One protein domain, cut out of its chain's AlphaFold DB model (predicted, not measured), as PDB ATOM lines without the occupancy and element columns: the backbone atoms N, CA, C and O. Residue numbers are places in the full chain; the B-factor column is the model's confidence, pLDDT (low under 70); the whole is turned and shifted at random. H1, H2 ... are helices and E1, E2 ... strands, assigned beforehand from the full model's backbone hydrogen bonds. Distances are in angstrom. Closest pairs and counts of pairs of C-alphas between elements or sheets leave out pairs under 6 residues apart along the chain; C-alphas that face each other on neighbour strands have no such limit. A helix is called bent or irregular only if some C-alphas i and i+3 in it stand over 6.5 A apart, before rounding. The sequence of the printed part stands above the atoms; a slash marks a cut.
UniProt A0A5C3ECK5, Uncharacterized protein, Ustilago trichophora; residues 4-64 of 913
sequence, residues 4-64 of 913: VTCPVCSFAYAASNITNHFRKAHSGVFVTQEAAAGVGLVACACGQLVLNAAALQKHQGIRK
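What this domain is: This is residues 4 to 64 of the 913 residues of an uncharacterized protein of Ustilago trichophora (UniProt A0A5C3ECK5). Three short helices, H1, H2 and H3, stand at the corners of a triangle round a long unnamed stretch, residues 38 to 52, which runs through the middle and folds back on itself. A second turn of chain, residues 4 to 14, folds back at the end far from H3 and holds the one named strand, E1. The printed part has 61 residues, with one strand and then three helices along the chain; the 27 residues in named elements are under half, and with 24 of them in helices the class is mostly helix. The whole is compact, with a radius of gyration of the C-alphas of 10.6 A, and only just rounded, spanning 30 by 20 by 20 A.

How they stand to each other: Residues 4 to 5 pair antiparallel with residues 12 to 13 of E1, residues 12 to 14; E1 pairs with no named strand. E1 and H1, residues 18 to 25, meet only through their tight link of 3 residues. H2, residues 33 to 37, is apart from E1 and from H1. Residues 42 to 43 pair antiparallel with residues 49 to 50. H3, residues 53 to 63, is apart from E1, H1 and H2. In H1, H2 and H3 every O i to N i+4 pair is within hydrogen-bond range, and no helix is bent or irregular.

Where its parts are: E1, residues 12 to 14, begins with C-alpha 12 at (-26.410, 91.680, 225.393) and is 7.1 A long from first to last C-alpha. H1, residues 18 to 25, measures 10.3 A and H2, residues 33 to 37, 6.0 A. H3, residues 53 to 63, is the longest helix at 15.0 A, from C-alpha 53 at (-15.376, 73.639, 226.890) to C-alpha 63 at (-14.517, 69.815, 212.390).

The domain as a whole: The two C-alphas farthest apart, those of Phe 11 and Lys 64, are 30.7 A apart. The printed part has no cut. The link from H1 to H2 is short, with 7 residues, and that from H2 to H3 is long, with 15. The mean pLDDT of the printed part is 79.3, and residues 28 and 47 are under 70.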
ATOM      1  N   VAL A   4     -25.555  87.405 228.025       82.94
ATOM      2  CA  VAL A   4     -24.140  87.395 227.641       82.94
ATOM      3  C   VAL A   4     -23.935  88.464 226.573       82.94
ATOM      4  O   VAL A   4     -24.703  88.544 225.610       82.94
ATOM      5  N   THR A   5     -22.910  89.288 226.754       84.19
ATOM      6  CA  THR A   5     -22.540  90.359 225.826       84.19
ATOM      7  C   THR A   5     -21.777  89.793 224.629       84.19
ATOM      8  O   THR A   5     -20.915  88.931 224.789       84.19
ATOM      9  N   CYS A   6     -22.085  90.255 223.418       82.69
ATOM     10  CA  CYS A   6     -21.325  89.889 222.227       82.69
ATOM     11  C   CYS A   6     -19.948  90.577 222.238       82.69
ATOM     12  O   CYS A   6     -19.910  91.803 222.318       82.69
ATOM     13  N   PRO A   7     -18.825  89.849 222.081       78.69
ATOM     14  CA  PRO A   7     -17.483  90.436 222.136       78.69
ATOM     15  C   PRO A   7     -17.088  91.209 220.861       78.69
ATOM     16  O   PRO A   7     -15.946  91.635 220.743       78.69
ATOM     17  N   VAL A   8     -18.007  91.365 219.895       81.25
ATOM     18  CA  VAL A   8     -17.782  92.094 218.628       81.25
ATOM     19  C   VAL A   8     -18.695  93.315 218.479       81.25
ATOM     20  O   VAL A   8     -18.254  94.329 217.953       81.25
ATOM     21  N   CYS A   9     -19.948  93.251 218.943       85.25
ATOM     22  CA  CYS A   9     -20.905  94.363 218.834       85.25
ATOM     23  C   CYS A   9     -21.431  94.892 220.178       85.25
ATOM     24  O   CYS A   9     -22.315  95.740 220.188       85.25
ATOM     25  N   SER A  10     -20.939  94.381 221.311       79.38
ATOM     26  CA  SER A  10     -21.287  94.820 222.675       79.38
ATOM     27  C   SER A  10     -22.773  94.744 223.077       79.38
ATOM     28  O   SER A  10     -23.128  95.118 224.194       79.38
ATOM     29  N   PHE A  11     -23.656  94.191 222.239       81.19
ATOM     30  CA  PHE A  11     -25.059  93.940 222.585       81.19
ATOM     31  C   PHE A  11     -25.229  92.685 223.459       81.19
ATOM     32  O   PHE A  11     -24.572  91.662 223.255       81.19
ATOM     33  N   ALA A  12     -26.146  92.751 224.431       81.81
ATOM     34  CA  ALA A  12     -26.410  91.680 225.393       81.81
ATOM     35  C   ALA A  12     -27.580  90.774 224.966       81.81
ATOM     36  O   ALA A  12     -28.743  91.182 224.983       81.81
ATOM     37  N   TYR A  13     -27.283  89.509 224.664       84.06
ATOM     38  CA  TYR A  13     -28.254  88.499 224.227       84.06
ATOM     39  C   TYR A  13     -28.483  87.428 225.297       84.06
ATOM     40  O   TYR A  13     -27.654  87.230 226.180       84.06
ATOM     41  N   ALA A  14     -29.586  86.680 225.218       81.06
ATOM     42  CA  ALA A  14     -29.752  85.473 226.033       81.06
ATOM     43  C   ALA A  14     -28.642  84.451 225.713       81.06
ATOM     44  O   ALA A  14     -28.315  84.243 224.541       81.06
ATOM     45  N   ALA A  15     -28.093  83.786 226.735       76.25
ATOM     46  CA  ALA A  15     -26.946  82.880 226.587       76.25
ATOM     47  C   ALA A  15     -27.178  81.721 225.589       76.25
ATOM     48  O   ALA A  15     -26.240  81.265 224.944       76.25
ATOM     49  N   SER A  16     -28.422  81.278 225.393       76.81
ATOM     50  CA  SER A  16     -28.792  80.294 224.362       76.81
ATOM     51  C   SER A  16     -28.604  80.811 222.928       76.81
ATOM     52  O   SER A  16     -28.305  80.039 222.018       76.81
ATOM     53  N   ASN A  17     -28.774  82.117 222.717       82.81
ATOM     54  CA  ASN A  17     -28.947  82.718 221.394       82.81
ATOM     55  C   ASN A  17     -27.658  83.362 220.861       82.81
ATOM     56  O   ASN A  17     -27.525  83.521 219.647       82.81
ATOM     57  N   ILE A  18     -26.693  83.686 221.732       81.56
ATOM     58  CA  ILE A  18     -25.461  84.409 221.371       81.56
ATOM     59  C   ILE A  18     -24.655  83.719 220.254       81.56
ATOM     60  O   ILE A  18     -24.194  84.379 219.326       81.56
ATOM     61  N   THR A  19     -24.568  82.382 220.256       79.50
ATOM     62  CA  THR A  19     -23.863  81.632 219.192       79.50
ATOM     63  C   THR A  19     -24.603  81.627 217.851       79.50
ATOM     64  O   THR A  19     -23.968  81.493 216.806       79.50
ATOM     65  N   ASN A  20     -25.930  81.792 217.850       79.94
ATOM     66  CA  ASN A  20     -26.741  81.884 216.633       79.94
ATOM     67  C   ASN A  20     -26.716  83.314 216.068       79.94
ATOM     68  O   ASN A  20     -26.566  83.493 214.863       79.94
ATOM     69  N   HIS A  21     -26.762  84.327 216.943       83.94
ATOM     70  CA  HIS A  21     -26.485  85.721 216.585       83.94
ATOM     71  C   HIS A  21     -25.105  85.847 215.921       83.94
ATOM     72  O   HIS A  21     -25.024  86.332 214.794       83.94
ATOM     73  N   PHE A  22     -24.044  85.320 216.545       77.56
ATOM     74  CA  PHE A  22     -22.685  85.423 216.007       77.56
ATOM     75  C   PHE A  22     -22.547  84.805 214.605       77.56
ATOM     76  O   PHE A  22     -22.019  85.442 213.700       77.56
ATOM     77  N   ARG A  23     -23.108  83.606 214.376       76.00
ATOM     78  CA  ARG A  23     -23.111  82.955 213.046       76.00
ATOM     79  C   ARG A  23     -23.865  83.731 211.960       76.00
ATOM     80  O   ARG A  23     -23.646  83.450 210.787       76.00
ATOM     81  N   LYS A  24     -24.772  84.644 212.327       78.44
ATOM     82  CA  LYS A  24     -25.573  85.437 211.380       78.44
ATOM     83  C   LYS A  24     -25.012  86.844 211.163       78.44
ATOM     84  O   LYS A  24     -24.930  87.276 210.024       78.44
ATOM     85  N   ALA A  25     -24.629  87.536 212.236       77.88
ATOM     86  CA  ALA A  25     -24.183  88.931 212.201       77.88
ATOM     87  C   ALA A  25     -22.659  89.095 212.046       77.88
ATOM     88  O   ALA A  25     -22.199  90.124 211.562       77.88
ATOM     89  N   HIS A  26     -21.873  88.093 212.455       79.31
ATOM     90  CA  HIS A  26     -20.408  88.163 212.543       79.31
ATOM     91  C   HIS A  26     -19.735  86.937 211.899       79.31
ATOM     92  O   HIS A  26     -18.662  86.493 212.309       79.31
ATOM     93  N   SER A  27     -20.375  86.365 210.873       73.00
ATOM     94  CA  SER A  27     -19.821  85.244 210.105       73.00
ATOM     95  C   SER A  27     -18.484  85.636 209.466       73.00
ATOM     96  O   SER A  27     -18.416  86.616 208.729       73.00
ATOM     97  N   GLY A  28     -17.425  84.876 209.753       66.12
ATOM     98  CA  GLY A  28     -16.065  85.150 209.275       66.12
ATOM     99  C   GLY A  28     -15.233  86.092 210.156       66.12
ATOM    100  O   GLY A  28     -14.034  86.207 209.922       66.12
ATOM    101  N   VAL A  29     -15.809  86.716 211.191       77.00
ATOM    102  CA  VAL A  29     -15.038  87.520 212.155       77.00
ATOM    103  C   VAL A  29     -14.267  86.589 213.094       77.00
ATOM    104  O   VAL A  29     -14.859  85.750 213.773       77.00
ATOM    105  N   PHE A  30     -12.942  86.737 213.149       78.12
ATOM    106  CA  PHE A  30     -12.102  85.994 214.087       78.12
ATOM    107  C   PHE A  30     -12.132  86.660 215.469       78.12
ATOM    108  O   PHE A  30     -11.807  87.838 215.599       78.12
ATOM    109  N   VAL A  31     -12.501  85.904 216.506       77.12
ATOM    110  CA  VAL A  31     -12.518  86.366 217.904       77.12
ATOM    111  C   VAL A  31     -11.470  85.590 218.692       77.12
ATOM    112  O   VAL A  31     -11.441  84.359 218.636       77.12
ATOM    113  N   THR A  32     -10.610  86.304 219.420       78.44
ATOM    114  CA  THR A  32      -9.533  85.690 220.209       78.44
ATOM    115  C   THR A  32     -10.078  84.973 221.451       78.44
ATOM    116  O   THR A  32     -11.225  85.178 221.864       78.44
ATOM    117  N   GLN A  33      -9.269  84.105 222.062       80.31
ATOM    118  CA  GLN A  33      -9.706  83.336 223.231       80.31
ATOM    119  C   GLN A  33      -9.897  84.225 224.466       80.31
ATOM    120  O   GLN A  33     -10.797  83.974 225.264       80.31
ATOM    121  N   GLU A  34      -9.130  85.304 224.571       77.44
ATOM    122  CA  GLU A  34      -9.187  86.308 225.634       77.44
ATOM    123  C   GLU A  34     -10.477  87.134 225.527       77.44
ATOM    124  O   GLU A  34     -11.209  87.274 226.507       77.44
ATOM    125  N   ALA A  35     -10.810  87.605 224.317       77.44
ATOM    126  CA  ALA A  35     -12.048  88.337 224.048       77.44
ATOM    127  C   ALA A  35     -13.300  87.465 224.263       77.44
ATOM    128  O   ALA A  35     -14.320  87.948 224.752       77.44
ATOM    129  N   ALA A  36     -13.219  86.166 223.954       82.06
ATOM    130  CA  ALA A  36     -14.272  85.205 224.274       82.06
ATOM    131  C   ALA A  36     -14.411  84.987 225.793       82.06
ATOM    132  O   ALA A  36     -15.519  85.066 226.332       82.06
ATOM    133  N   ALA A  37     -13.295  84.754 226.490       80.31
ATOM    134  CA  ALA A  37     -13.273  84.484 227.924       80.31
ATOM    135  C   ALA A  37     -13.777  85.677 228.752       80.31
ATOM    136  O   ALA A  37     -14.509  85.472 229.721       80.31
ATOM    137  N   GLY A  38     -13.475  86.912 228.332       75.25
ATOM    138  CA  GLY A  38     -13.955  88.144 228.969       75.25
ATOM    139  C   GLY A  38     -15.483  88.294 229.019       75.25
ATOM    140  O   GLY A  38     -15.992  89.036 229.854       75.25
ATOM    141  N   VAL A  39     -16.224  87.554 228.185       78.69
ATOM    142  CA  VAL A  39     -17.701  87.482 228.207       78.69
ATOM    143  C   VAL A  39     -18.237  86.093 228.594       78.69
ATOM    144  O   VAL A  39     -19.421  85.811 228.416       78.69
ATOM    145  N   GLY A  40     -17.391  85.207 229.131       77.75
ATOM    146  CA  GLY A  40     -17.786  83.857 229.556       77.75
ATOM    147  C   GLY A  40     -18.052  82.872 228.410       77.75
ATOM    148  O   GLY A  40     -18.764  81.887 228.599       77.75
ATOM    149  N   LEU A  41     -17.502  83.131 227.220       85.19
ATOM    150  CA  LEU A  41     -17.541  82.242 226.055       85.19
ATOM    151  C   LEU A  41     -16.171  81.594 225.815       85.19
ATOM    152  O   LEU A  41     -15.170  81.952 226.429       85.19
ATOM    153  N   VAL A  42     -16.111  80.637 224.886       85.94
ATOM    154  CA  VAL A  42     -14.856  79.997 224.464       85.94
ATOM    155  C   VAL A  42     -14.738  80.057 222.942       85.94
ATOM    156  O   VAL A  42     -15.698  79.739 222.241       85.94
ATOM    157  N   ALA A  43     -13.573  80.447 222.419       84.88
ATOM    158  CA  ALA A  43     -13.288  80.463 220.983       84.88
ATOM    159  C   ALA A  43     -12.416  79.271 220.556       84.88
ATOM    160  O   ALA A  43     -11.418  78.931 221.197       84.88
ATOM    161  N   CYS A  44     -12.785  78.641 219.441       82.81
ATOM    162  CA  CYS A  44     -11.958  77.649 218.759       82.81
ATOM    163  C   CYS A  44     -10.917  78.335 217.857       82.81
ATOM    164  O   CYS A  44     -11.173  79.415 217.334       82.81
ATOM    165  N   ALA A  45      -9.791  77.670 217.579       75.25
ATOM    166  CA  ALA A  45      -8.727  78.174 216.694       75.25
ATOM    167  C   ALA A  45      -9.175  78.465 215.238       75.25
ATOM    168  O   ALA A  45      -8.441  79.079 214.475       75.25
ATOM    169  N   CYS A  46     -10.385  78.052 214.851       75.62
ATOM    170  CA  CYS A  46     -11.044  78.394 213.587       75.62
ATOM    171  C   CYS A  46     -11.958  79.642 213.674       75.62
ATOM    172  O   CYS A  46     -12.786  79.852 212.792       75.62
ATOM    173  N   GLY A  47     -11.887  80.419 214.761       69.62
ATOM    174  CA  GLY A  47     -12.727  81.598 215.023       69.62
ATOM    175  C   GLY A  47     -14.134  81.298 215.568       69.62
ATOM    176  O   GLY A  47     -14.851  82.217 215.959       69.62
ATOM    177  N   GLN A  48     -14.564  80.032 215.633       80.00
ATOM    178  CA  GLN A  48     -15.912  79.686 216.101       80.00
ATOM    179  C   GLN A  48     -16.060  79.846 217.626       80.00
ATOM    180  O   GLN A  48     -15.472  79.087 218.397       80.00
ATOM    181  N   LEU A  49     -16.945  80.755 218.046       83.81
ATOM    182  CA  LEU A  49     -17.410  80.885 219.433       83.81
ATOM    183  C   LEU A  49     -18.392  79.772 219.843       83.81
ATOM    184  O   LEU A  49     -19.288  79.400 219.076       83.81
ATOM    185  N   VAL A  50     -18.260  79.294 221.080       81.94
ATOM    186  CA  VAL A  50     -19.128  78.308 221.745       81.94
ATOM    187  C   VAL A  50     -19.336  78.659 223.229       81.94
ATOM    188  O   VAL A  50     -18.617  79.478 223.793       81.94
ATOM    189  N   LEU A  51     -20.335  78.038 223.869       82.56
ATOM    190  CA  LEU A  51     -20.785  78.401 225.224       82.56
ATOM    191  C   LEU A  51     -19.932  77.839 226.375       82.56
ATOM    192  O   LEU A  51     -20.054  78.321 227.493       82.56
ATOM    193  N   ASN A  52     -19.146  76.781 226.148       82.06
ATOM    194  CA  ASN A  52     -18.295  76.141 227.162       82.06
ATOM    195  C   ASN A  52     -17.307  75.145 226.520       82.06
ATOM    196  O   ASN A  52     -17.394  74.839 225.329       82.06
ATOM    197  N   ALA A  53     -16.395  74.597 227.328       79.31
ATOM    198  CA  ALA A  53     -15.376  73.639 226.890       79.31
ATOM    199  C   ALA A  53     -15.942  72.322 226.313       79.31
ATOM    200  O   ALA A  53     -15.371  71.780 225.369       79.31
ATOM    201  N   ALA A  54     -17.083  71.821 226.802       80.56
ATOM    202  CA  ALA A  54     -17.706  70.610 226.252       80.56
ATOM    203  C   ALA A  54     -18.274  70.853 224.838       80.56
ATOM    204  O   ALA A  54     -18.127  70.024 223.938       80.56
ATOM    205  N   ALA A  55     -18.866  72.030 224.608       80.44
ATOM    206  CA  ALA A  55     -19.276  72.472 223.280       80.44
ATOM    207  C   ALA A  55     -18.069  72.706 222.347       80.44
ATOM    208  O   ALA A  55     -18.174  72.428 221.151       80.44
ATOM    209  N   LEU A  56     -16.923  73.148 222.885       82.06
ATOM    210  CA  LEU A  56     -15.670  73.267 222.131       82.06
ATOM    211  C   LEU A  56     -15.167  71.893 221.679       82.06
ATOM    212  O   LEU A  56     -14.981  71.693 220.482       82.06
ATOM    213  N   GLN A  57     -15.033  70.932 222.595       78.44
ATOM    214  CA  GLN A  57     -14.597  69.567 222.274       78.44
ATOM    215  C   GLN A  57     -15.510  68.910 221.228       78.44
ATOM    216  O   GLN A  57     -15.023  68.323 220.261       78.44
ATOM    217  N   LYS A  58     -16.837  69.081 221.346       80.06
ATOM    218  CA  LYS A  58     -17.792  68.596 220.336       80.06
ATOM    219  C   LYS A  58     -17.592  69.269 218.972       80.06
ATOM    220  O   LYS A  58     -17.648  68.591 217.949       80.06
ATOM    221  N   HIS A  59     -17.328  70.577 218.931       80.12
ATOM    222  CA  HIS A  59     -17.012  71.280 217.684       80.12
ATOM    223  C   HIS A  59     -15.691  70.789 217.066       80.12
ATOM    224  O   HIS A  59     -15.653  70.478 215.876       80.12
ATOM    225  N   GLN A  60     -14.633  70.665 217.871       82.31
ATOM    226  CA  GLN A  60     -13.313  70.197 217.441       82.31
ATOM    227  C   GLN A  60     -13.360  68.763 216.906       82.31
ATOM    228  O   GLN A  60     -12.781  68.504 215.855       82.31
ATOM    229  N   GLY A  61     -14.106  67.858 217.549       73.75
ATOM    230  CA  GLY A  61     -14.308  66.490 217.061       73.75
ATOM    231  C   GLY A  61     -15.039  66.427 215.713       73.75
ATOM    232  O   GLY A  61     -14.636  65.672 214.832       73.75
ATOM    233  N   ILE A  62     -16.066  67.262 215.510       72.88
ATOM    234  CA  ILE A  62     -16.834  67.315 214.250       72.88
ATOM    235  C   ILE A  62     -16.026  67.965 213.111       72.88
ATOM    236  O   ILE A  62     -16.130  67.539 211.964       72.88
ATOM    237  N   ARG A  63     -15.234  69.006 213.400       70.69
ATOM    238  CA  ARG A  63     -14.517  69.815 212.390       70.69
ATOM    239  C   ARG A  63     -13.019  69.503 212.267       70.69
ATOM    240  O   ARG A  63     -12.351  70.107 211.435       70.69
ATOM    241  N   LYS A  64     -12.487  68.585 213.083       77.25
ATOM    242  CA  LYS A  64     -11.054  68.240 213.211       77.25
ATOM    243  C   LYS A  64     -10.129  69.440 213.500       77.25
ATOM    244  O   LYS A  64      -8.944  69.402 213.171       77.25
TER     245      LYS A  64